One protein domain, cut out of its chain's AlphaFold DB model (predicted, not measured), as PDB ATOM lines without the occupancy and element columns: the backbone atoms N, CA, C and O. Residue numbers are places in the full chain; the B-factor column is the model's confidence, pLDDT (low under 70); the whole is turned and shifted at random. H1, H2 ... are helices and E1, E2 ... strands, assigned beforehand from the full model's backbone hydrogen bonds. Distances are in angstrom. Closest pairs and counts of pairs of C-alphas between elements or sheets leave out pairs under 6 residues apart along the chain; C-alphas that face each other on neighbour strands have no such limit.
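AT A GLANCE: This is residues 31 to 91 of the 109 residues of an uncharacterized protein of Rhodospirillales bacterium 39-66-50 (UniProt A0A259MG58). Two antiparallel strand hairpins, E1-E2 and E3-E4, make two separate walls, loosely bridged by residues 60 to 64 of the chain between E2 and E3; helix H2 packs at one end of the gap between them, with its first residues near E2 and E3. A short helix, H1, leads into E1, and a long loop runs between the two hairpins. The printed part has 61 residues, with two named helices and four named strands in the order H1, E1, E2, E3, E4, H2, in two sheets of two antiparallel strands, E1 - E2 and E3 - E4; its class is mixed, helices and strands. It is compact and rounded, with a radius of gyration of the C-alphas of 10.8 A and spans of 27 by 24 by 23 A.

HOW THE PARTS SIT: Strands E3, residues 70 to 74, and E4, residues 77 to 80, form an antiparallel hairpin at 148 degrees, with N 72 and O 79 2.8 A apart, within hydrogen-bond range. The other hairpin is E1, residues 37 to 40, and E2, residues 45 to 48, antiparallel at 150 degrees, with N 38 and O 47 within hydrogen-bond range at 2.8 A. E2 and E3 are apart, but short antiparallel pairings join residues 46 to 47 of E2 with residues 60 to 61, and residues 63 to 64 with residues 70 to 71 of E3. For H2, residues 81 to 90, and E3, the closest C-alphas are those of Gln 71 and Thr 81, 5.4 A apart. For H2 and E1 they are those of Phe 39 and Ala 85, 7.2 A. H1, residues 31 to 36, and H2 only just touch, with 3 pairs of C-alphas within 8 A, the closest those of Val 33 and His 88 at 7.3 A; they run opposite ways at a steep tilt of 44 degrees. In H1 and H2 every O i to N i+4 pair is within hydrogen-bond range.

IN THESE COORDINATES: E3 measures 13.2 A from first to last C-alpha, E4 10.1 A, E2 10.2 A and E1 9.7 A. H2 measures 14.0 A and ends with C-alpha 90 at (-13.930, -2.460, 35.568). H1 measures 8.8 A and begins with C-alpha 31 at (-3.783, 1.780, 30.696). E3 begins with C-alpha 70 at (-18.302, -3.995, 16.693).

THE WHOLE: The two C-alphas farthest apart, those of Arg 54 and Ser 90, are 29.6 A apart. The printed part has no cut. The link from E2 to E3, residues 49 to 69, is long; the other four links are tight. The mean pLDDT of the printed part is 79.0, and residue 91 alone is under 70.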
ATOM      1  N   ALA A  31      -4.632   0.632  31.015       75.75
ATOM      2  CA  ALA A  31      -3.783   1.780  30.696       75.75
ATOM      3  C   ALA A  31      -3.423   1.829  29.202       75.75
ATOM      4  O   ALA A  31      -3.641   2.847  28.557       75.75
ATOM      5  N   ARG A  32      -2.984   0.706  28.621       80.31
ATOM      6  CA  ARG A  32      -2.630   0.617  27.201       80.31
ATOM      7  C   ARG A  32      -3.821   0.867  26.281       80.31
ATOM      8  O   ARG A  32      -3.675   1.503  25.243       80.31
ATOM      9  N   VAL A  33      -5.003   0.380  26.660       77.94
ATOM     10  CA  VAL A  33      -6.241   0.684  25.931       77.94
ATOM     11  C   VAL A  33      -6.523   2.182  25.993       77.94
ATOM     12  O   VAL A  33      -6.737   2.763  24.944       77.94
ATOM     13  N   ARG A  34      -6.434   2.818  27.168       80.31
ATOM     14  CA  ARG A  34      -6.671   4.265  27.360       80.31
ATOM     15  C   ARG A  34      -5.664   5.166  26.642       80.31
ATOM     16  O   ARG A  34      -6.008   6.276  26.245       80.31
ATOM     17  N   GLU A  35      -4.426   4.706  26.482       83.12
ATOM     18  CA  GLU A  35      -3.412   5.409  25.689       83.12
ATOM     19  C   GLU A  35      -3.761   5.419  24.198       83.12
ATOM     20  O   GLU A  35      -3.548   6.413  23.506       83.12
ATOM     21  N   LEU A  36      -4.283   4.301  23.689       83.38
ATOM     22  CA  LEU A  36      -4.532   4.109  22.260       83.38
ATOM     23  C   LEU A  36      -5.945   4.525  21.839       83.38
ATOM     24  O   LEU A  36      -6.151   4.985  20.713       83.38
ATOM     25  N   LEU A  37      -6.915   4.325  22.723       84.31
ATOM     26  CA  LEU A  37      -8.343   4.408  22.474       84.31
ATOM     27  C   LEU A  37      -9.017   5.230  23.567       84.31
ATOM     28  O   LEU A  37      -8.764   5.063  24.757       84.31
ATOM     29  N   ASP A  38      -9.929   6.080  23.132       83.81
ATOM     30  CA  ASP A  38     -10.824   6.843  23.981       83.81
ATOM     31  C   ASP A  38     -12.203   6.181  23.961       83.81
ATOM     32  O   ASP A  38     -12.720   5.901  22.878       83.81
ATOM     33  N   PHE A  39     -12.766   5.876  25.131       84.19
ATOM     34  CA  PHE A  39     -14.114   5.319  25.243       84.19
ATOM     35  C   PHE A  39     -15.100   6.419  25.614       84.19
ATOM     36  O   PHE A  39     -15.052   6.945  26.727       84.19
ATOM     37  N   ASP A  40     -16.035   6.709  24.714       83.44
ATOM     38  CA  ASP A  40     -17.125   7.625  25.006       83.44
ATOM     39  C   ASP A  40     -18.289   6.857  25.646       83.44
ATOM     40  O   ASP A  40     -18.994   6.081  24.996       83.44
ATOM     41  N   THR A  41     -18.502   7.074  26.945       77.75
ATOM     42  CA  THR A  41     -19.560   6.403  27.720       77.75
ATOM     43  C   THR A  41     -20.968   6.792  27.270       77.75
ATOM     44  O   THR A  41     -21.907   6.040  27.523       77.75
ATOM     45  N   LYS A  42     -21.129   7.943  26.601       78.06
ATOM     46  CA  LYS A  42     -22.427   8.448  26.128       78.06
ATOM     47  C   LYS A  42     -22.903   7.734  24.865       78.06
ATOM     48  O   LYS A  42     -24.090   7.470  24.722       78.06
ATOM     49  N   THR A  43     -21.985   7.420  23.956       77.62
ATOM     50  CA  THR A  43     -22.269   6.773  22.667       77.62
ATOM     51  C   THR A  43     -21.893   5.293  22.645       77.62
ATOM     52  O   THR A  43     -22.303   4.581  21.730       77.62
ATOM     53  N   GLY A  44     -21.107   4.822  23.619       79.12
ATOM     54  CA  GLY A  44     -20.585   3.455  23.670       79.12
ATOM     55  C   GLY A  44     -19.549   3.160  22.583       79.12
ATOM     56  O   GLY A  44     -19.279   1.993  22.291       79.12
ATOM     57  N   LYS A  45     -18.993   4.201  21.951       83.06
ATOM     58  CA  LYS A  45     -18.034   4.083  20.851       83.06
ATOM     59  C   LYS A  45     -16.613   4.274  21.355       83.06
ATOM     60  O   LYS A  45     -16.356   5.047  22.276       83.06
ATOM     61  N   PHE A  46     -15.683   3.585  20.703       85.50
ATOM     62  CA  PHE A  46     -14.265   3.852  20.877       85.50
ATOM     63  C   PHE A  46     -13.769   4.760  19.767       85.50
ATOM     64  O   PHE A  46     -14.239   4.686  18.633       85.50
ATOM     65  N   THR A  47     -12.771   5.569  20.082       87.69
ATOM     66  CA  THR A  47     -12.149   6.506  19.149       87.69
ATOM     67  C   THR A  47     -10.639   6.359  19.244       87.69
ATOM     68  O   THR A  47     -10.092   6.280  20.339       87.69
ATOM     69  N   TRP A  48      -9.937   6.294  18.116       87.81
ATOM     70  CA  TRP A  48      -8.476   6.208  18.117       87.81
ATOM     71  C   TRP A  48      -7.867   7.529  18.591       87.81
ATOM     72  O   TRP A  48      -8.084   8.553  17.957       87.81
ATOM     73  N   LYS A  49      -7.068   7.528  19.662       84.94
ATOM     74  CA  LYS A  49      -6.309   8.725  20.088       84.94
ATOM     75  C   LYS A  49      -5.041   8.921  19.264       84.94
ATOM     76  O   LYS A  49      -4.571  10.040  19.100       84.94
ATOM     77  N   VAL A  50      -4.516   7.828  18.719       83.25
ATOM     78  CA  VAL A  50      -3.299   7.798  17.905       83.25
ATOM     79  C   VAL A  50      -3.611   7.330  16.486       83.25
ATOM     80  O   VAL A  50      -4.512   6.519  16.271       83.25
ATOM     81  N   SER A  51      -2.857   7.813  15.502       80.69
ATOM     82  CA  SER A  51      -2.922   7.286  14.139       80.69
ATOM     83  C   SER A  51      -2.257   5.908  14.082       80.69
ATOM     84  O   SER A  51      -1.136   5.720  14.549       80.69
ATOM     85  N   ARG A  52      -2.951   4.919  13.513       71.69
ATOM     86  CA  ARG A  52      -2.462   3.538  13.377       71.69
ATOM     87  C   ARG A  52      -2.828   2.974  12.013       71.69
ATOM     88  O   ARG A  52      -4.001   2.742  11.719       71.69
ATOM     89  N   GLY A  53      -1.809   2.694  11.199       72.81
ATOM     90  CA  GLY A  53      -1.978   2.134   9.859       72.81
ATOM     91  C   GLY A  53      -2.891   3.012   9.003       72.81
ATOM     92  O   GLY A  53      -2.544   4.141   8.676       72.81
ATOM     93  N   ARG A  54      -4.078   2.494   8.667       70.94
ATOM     94  CA  ARG A  54      -5.079   3.194   7.846       70.94
ATOM     95  C   ARG A  54      -6.065   4.045   8.662       70.94
ATOM     96  O   ARG A  54      -6.834   4.802   8.078       70.94
ATOM     97  N   CYS A  55      -6.058   3.932   9.991       78.75
ATOM     98  CA  CYS A  55      -6.934   4.686  10.887       78.75
ATOM     99  C   CYS A  55      -6.229   5.960  11.372       78.75
ATOM    100  O   CYS A  55      -5.108   5.903  11.881       78.75
ATOM    101  N   LYS A  56      -6.890   7.114  11.233       79.62
ATOM    102  CA  LYS A  56      -6.383   8.398  11.736       79.62
ATOM    103  C   LYS A  56      -6.746   8.582  13.211       79.62
ATOM    104  O   LYS A  56      -7.768   8.066  13.667       79.62
ATOM    105  N   ALA A  57      -5.938   9.361  13.931       85.19
ATOM    106  CA  ALA A  57      -6.327   9.869  15.243       85.19
ATOM    107  C   ALA A  57      -7.658  10.641  15.120       85.19
ATOM    108  O   ALA A  57      -7.886  11.334  14.130       85.19
ATOM    109  N   GLY A  58      -8.557  10.458  16.082       83.31
ATOM    110  CA  GLY A  58      -9.927  10.973  16.083       83.31
ATOM    111  C   GLY A  58     -10.941  10.128  15.300       83.31
ATOM    112  O   GLY A  58     -12.128  10.432  15.332       83.31
ATOM    113  N   SER A  59     -10.526   9.060  14.609       81.88
ATOM    114  CA  SER A  59     -11.471   8.182  13.900       81.88
ATOM    115  C   SER A  59     -12.134   7.186  14.849       81.88
ATOM    116  O   SER A  59     -11.474   6.642  15.736       81.88
ATOM    117  N   VAL A  60     -13.415   6.887  14.618       84.81
ATOM    118  CA  VAL A  60     -14.141   5.850  15.366       84.81
ATOM    119  C   VAL A  60     -13.433   4.505  15.185       84.81
ATOM    120  O   VAL A  60     -13.213   4.036  14.067       84.81
ATOM    121  N   ALA A  61     -13.037   3.902  16.300       83.06
ATOM    122  CA  ALA A  61     -12.420   2.595  16.360       83.06
ATOM    123  C   ALA A  61     -13.504   1.521  16.391       83.06
ATOM    124  O   ALA A  61     -14.350   1.487  17.283       83.06
ATOM    125  N   GLY A  62     -13.459   0.628  15.411       80.12
ATOM    126  CA  GLY A  62     -14.430  -0.444  15.290       80.12
ATOM    127  C   GLY A  62     -14.592  -0.888  13.852       80.12
ATOM    128  O   GLY A  62     -14.422  -0.120  12.909       80.12
ATOM    129  N   SER A  63     -14.916  -2.153  13.674       79.12
ATOM    130  CA  SER A  63     -15.441  -2.693  12.430       79.12
ATOM    131  C   SER A  63     -16.623  -3.569  12.796       79.12
ATOM    132  O   SER A  63     -16.531  -4.321  13.766       79.12
ATOM    133  N   LEU A  64     -17.732  -3.447  12.069       78.81
ATOM    134  CA  LEU A  64     -18.838  -4.381  12.237       78.81
ATOM    135  C   LEU A  64     -18.395  -5.765  11.758       78.81
ATOM    136  O   LEU A  64     -17.802  -5.906  10.688       78.81
ATOM    137  N   ASP A  65     -18.669  -6.770  12.572       71.69
ATOM    138  CA  ASP A  65     -18.656  -8.166  12.168       71.69
ATOM    139  C   ASP A  65     -19.945  -8.529  11.407       71.69
ATOM    140  O   ASP A  65     -20.934  -7.793  11.466       71.69
ATOM    141  N   SER A  66     -19.958  -9.680  10.727       72.62
ATOM    142  CA  SER A  66     -21.164 -10.249  10.111       72.62
ATOM    143  C   SER A  66     -22.294 -10.490  11.116       72.62
ATOM    144  O   SER A  66     -23.456 -10.470  10.730       72.62
ATOM    145  N   GLU A  67     -21.971 -10.659  12.400       70.56
ATOM    146  CA  GLU A  67     -22.952 -10.774  13.487       70.56
ATOM    147  C   GLU A  67     -23.446  -9.413  14.024       70.56
ATOM    148  O   GLU A  67     -24.169  -9.356  15.013       70.56
ATOM    149  N   GLY A  68     -23.035  -8.291  13.419       77.38
ATOM    150  CA  GLY A  68     -23.397  -6.939  13.870       77.38
ATOM    151  C   GLY A  68     -22.611  -6.452  15.092       77.38
ATOM    152  O   GLY A  68     -22.814  -5.338  15.574       77.38
ATOM    153  N   ASN A  69     -21.667  -7.256  15.585       77.06
ATOM    154  CA  ASN A  69     -20.809  -6.891  16.706       77.06
ATOM    155  C   ASN A  69     -19.692  -5.953  16.249       77.06
ATOM    156  O   ASN A  69     -18.999  -6.223  15.273       77.06
ATOM    157  N   THR A  70     -19.455  -4.862  16.979       80.94
ATOM    158  CA  THR A  70     -18.302  -3.995  16.693       80.94
ATOM    159  C   THR A  70     -17.044  -4.583  17.333       80.94
ATOM    160  O   THR A  70     -16.987  -4.768  18.551       80.94
ATOM    161  N   GLN A  71     -16.014  -4.837  16.532       83.44
ATOM    162  CA  GLN A  71     -14.723  -5.388  16.956       83.44
ATOM    163  C   GLN A  71     -13.569  -4.442  16.612       83.44
ATOM    164  O   GLN A  71     -13.590  -3.754  15.593       83.44
ATOM    165  N   ILE A  72     -12.552  -4.391  17.469       82.69
ATOM    166  CA  ILE A  72     -11.408  -3.483  17.364       82.69
ATOM    167  C   ILE A  72     -10.123  -4.299  17.441       82.69
ATOM    168  O   ILE A  72      -9.958  -5.152  18.311       82.69
ATOM    169  N   ARG A  73      -9.186  -4.020  16.531       78.31
ATOM    170  CA  ARG A  73      -7.865  -4.656  16.523       78.31
ATOM    171  C   ARG A  73      -6.864  -3.867  17.358       78.31
ATOM    172  O   ARG A  73      -6.436  -2.786  16.955       78.31
ATOM    173  N   ILE A  74      -6.430  -4.439  18.477       77.19
ATOM    174  CA  ILE A  74      -5.366  -3.894  19.328       77.19
ATOM    175  C   ILE A  74      -4.211  -4.890  19.319       77.19
ATOM    176  O   ILE A  74      -4.423  -6.080  19.504       77.19
ATOM    177  N   ASP A  75      -2.997  -4.404  19.055       73.62
ATOM    178  CA  ASP A  75      -1.780  -5.237  19.058       73.62
ATOM    179  C   ASP A  75      -1.857  -6.546  18.229       73.62
ATOM    180  O   ASP A  75      -1.355  -7.595  18.612       73.62
ATOM    181  N   GLY A  76      -2.552  -6.514  17.086       71.56
ATOM    182  CA  GLY A  76      -2.716  -7.692  16.220       71.56
ATOM    183  C   GLY A  76      -3.800  -8.682  16.664       71.56
ATOM    184  O   GLY A  76      -4.012  -9.683  15.985       71.56
ATOM    185  N   ARG A  77      -4.538  -8.398  17.743       73.12
ATOM    186  CA  ARG A  77      -5.665  -9.214  18.225       73.12
ATOM    187  C   ARG A  77      -6.985  -8.466  18.091       73.12
ATOM    188  O   ARG A  77      -7.033  -7.255  18.303       73.12
ATOM    189  N   LEU A  78      -8.051  -9.176  17.716       76.12
ATOM    190  CA  LEU A  78      -9.405  -8.621  17.719       76.12
ATOM    191  C   LEU A  78     -10.000  -8.721  19.116       76.12
ATOM    192  O   LEU A  78      -9.967  -9.781  19.733       76.12
ATOM    193  N   TYR A  79     -10.592  -7.623  19.553       79.31
ATOM    194  CA  TYR A  79     -11.345  -7.525  20.788       79.31
ATOM    195  C   TYR A  79     -12.731  -6.984  20.481       79.31
ATOM    196  O   TYR A  79     -12.875  -6.056  19.682       79.31
ATOM    197  N   MET A  80     -13.761  -7.530  21.122       79.38
ATOM    198  CA  MET A  80     -15.096  -6.953  21.007       79.38
ATOM    199  C   MET A  80     -15.156  -5.615  21.746       79.38
ATOM    200  O   MET A  80     -14.623  -5.465  22.845       79.38
ATOM    201  N   THR A  81     -15.888  -4.658  21.180       80.50
ATOM    202  CA  THR A  81     -16.166  -3.344  21.791       80.50
ATOM    203  C   THR A  81     -16.722  -3.504  23.203       80.50
ATOM    204  O   THR A  81     -16.305  -2.813  24.125       80.50
ATOM    205  N   LYS A  82     -17.607  -4.485  23.407       77.00
ATOM    206  CA  LYS A  82     -18.212  -4.764  24.712       77.00
ATOM    207  C   LYS A  82     -17.191  -5.240  25.755       77.00
ATOM    208  O   LYS A  82     -17.242  -4.795  26.898       77.00
ATOM    209  N   GLN A  83     -16.231  -6.076  25.352       77.38
ATOM    210  CA  GLN A  83     -15.131  -6.521  26.220       77.38
ATOM    211  C   GLN A  83     -14.180  -5.367  26.545       77.38
ATOM    212  O   GLN A  83     -13.766  -5.209  27.689       77.38
ATOM    213  N   LEU A  84     -13.881  -4.521  25.554       78.69
ATOM    214  CA  LEU A  84     -13.060  -3.328  25.749       78.69
ATOM    215  C   LEU A  84     -13.716  -2.327  26.695       78.69
ATOM    216  O   LEU A  84     -13.028  -1.740  27.524       78.69
ATOM    217  N   ALA A  85     -15.037  -2.161  26.613       81.00
ATOM    218  CA  ALA A  85     -15.774  -1.278  27.509       81.00
ATOM    219  C   ALA A  85     -15.702  -1.794  28.949       81.00
ATOM    220  O   ALA A  85     -15.418  -1.025  29.866       81.00
ATOM    221  N   LEU A  86     -15.861  -3.105  29.144       76.75
ATOM    222  CA  LEU A  86     -15.727  -3.728  30.457       76.75
ATOM    223  C   LEU A  86     -14.306  -3.587  31.017       76.75
ATOM    224  O   LEU A  86     -14.141  -3.185  32.166       76.75
ATOM    225  N   ALA A  87     -13.284  -3.827  30.196       78.06
ATOM    226  CA  ALA A  87     -11.894  -3.630  30.594       78.06
ATOM    227  C   ALA A  87     -11.584  -2.161  30.922       78.06
ATOM    228  O   ALA A  87     -10.835  -1.873  31.855       78.06
ATOM    229  N   HIS A  88     -12.181  -1.221  30.188       77.06
ATOM    230  CA  HIS A  88     -12.017   0.207  30.429       77.06
ATOM    231  C   HIS A  88     -12.684   0.656  31.739       77.06
ATOM    232  O   HIS A  88     -12.106   1.472  32.460       77.06
ATOM    233  N   LEU A  89     -13.873   0.130  32.046       76.19
ATOM    234  CA  LEU A  89     -14.675   0.499  33.218       76.19
ATOM    235  C   LEU A  89     -14.251  -0.252  34.487       76.19
ATOM    236  O   LEU A  89     -13.980   0.370  35.508       76.19
ATOM    237  N   SER A  90     -14.183  -1.581  34.422       72.69
ATOM    238  CA  SER A  90     -13.930  -2.460  35.568       72.69
ATOM    239  C   SER A  90     -12.453  -2.812  35.749       72.69
ATOM    240  O   SER A  90     -12.081  -3.288  36.818       72.69
ATOM    241  N   GLY A  91     -11.611  -2.647  34.723       66.81
ATOM    242  CA  GLY A  91     -10.210  -3.087  34.762       66.81
ATOM    243  C   GLY A  91     -10.021  -4.607  34.685       66.81
ATOM    244  O   GLY A  91      -8.886  -5.079  34.702       66.81
TER     245      GLY A  91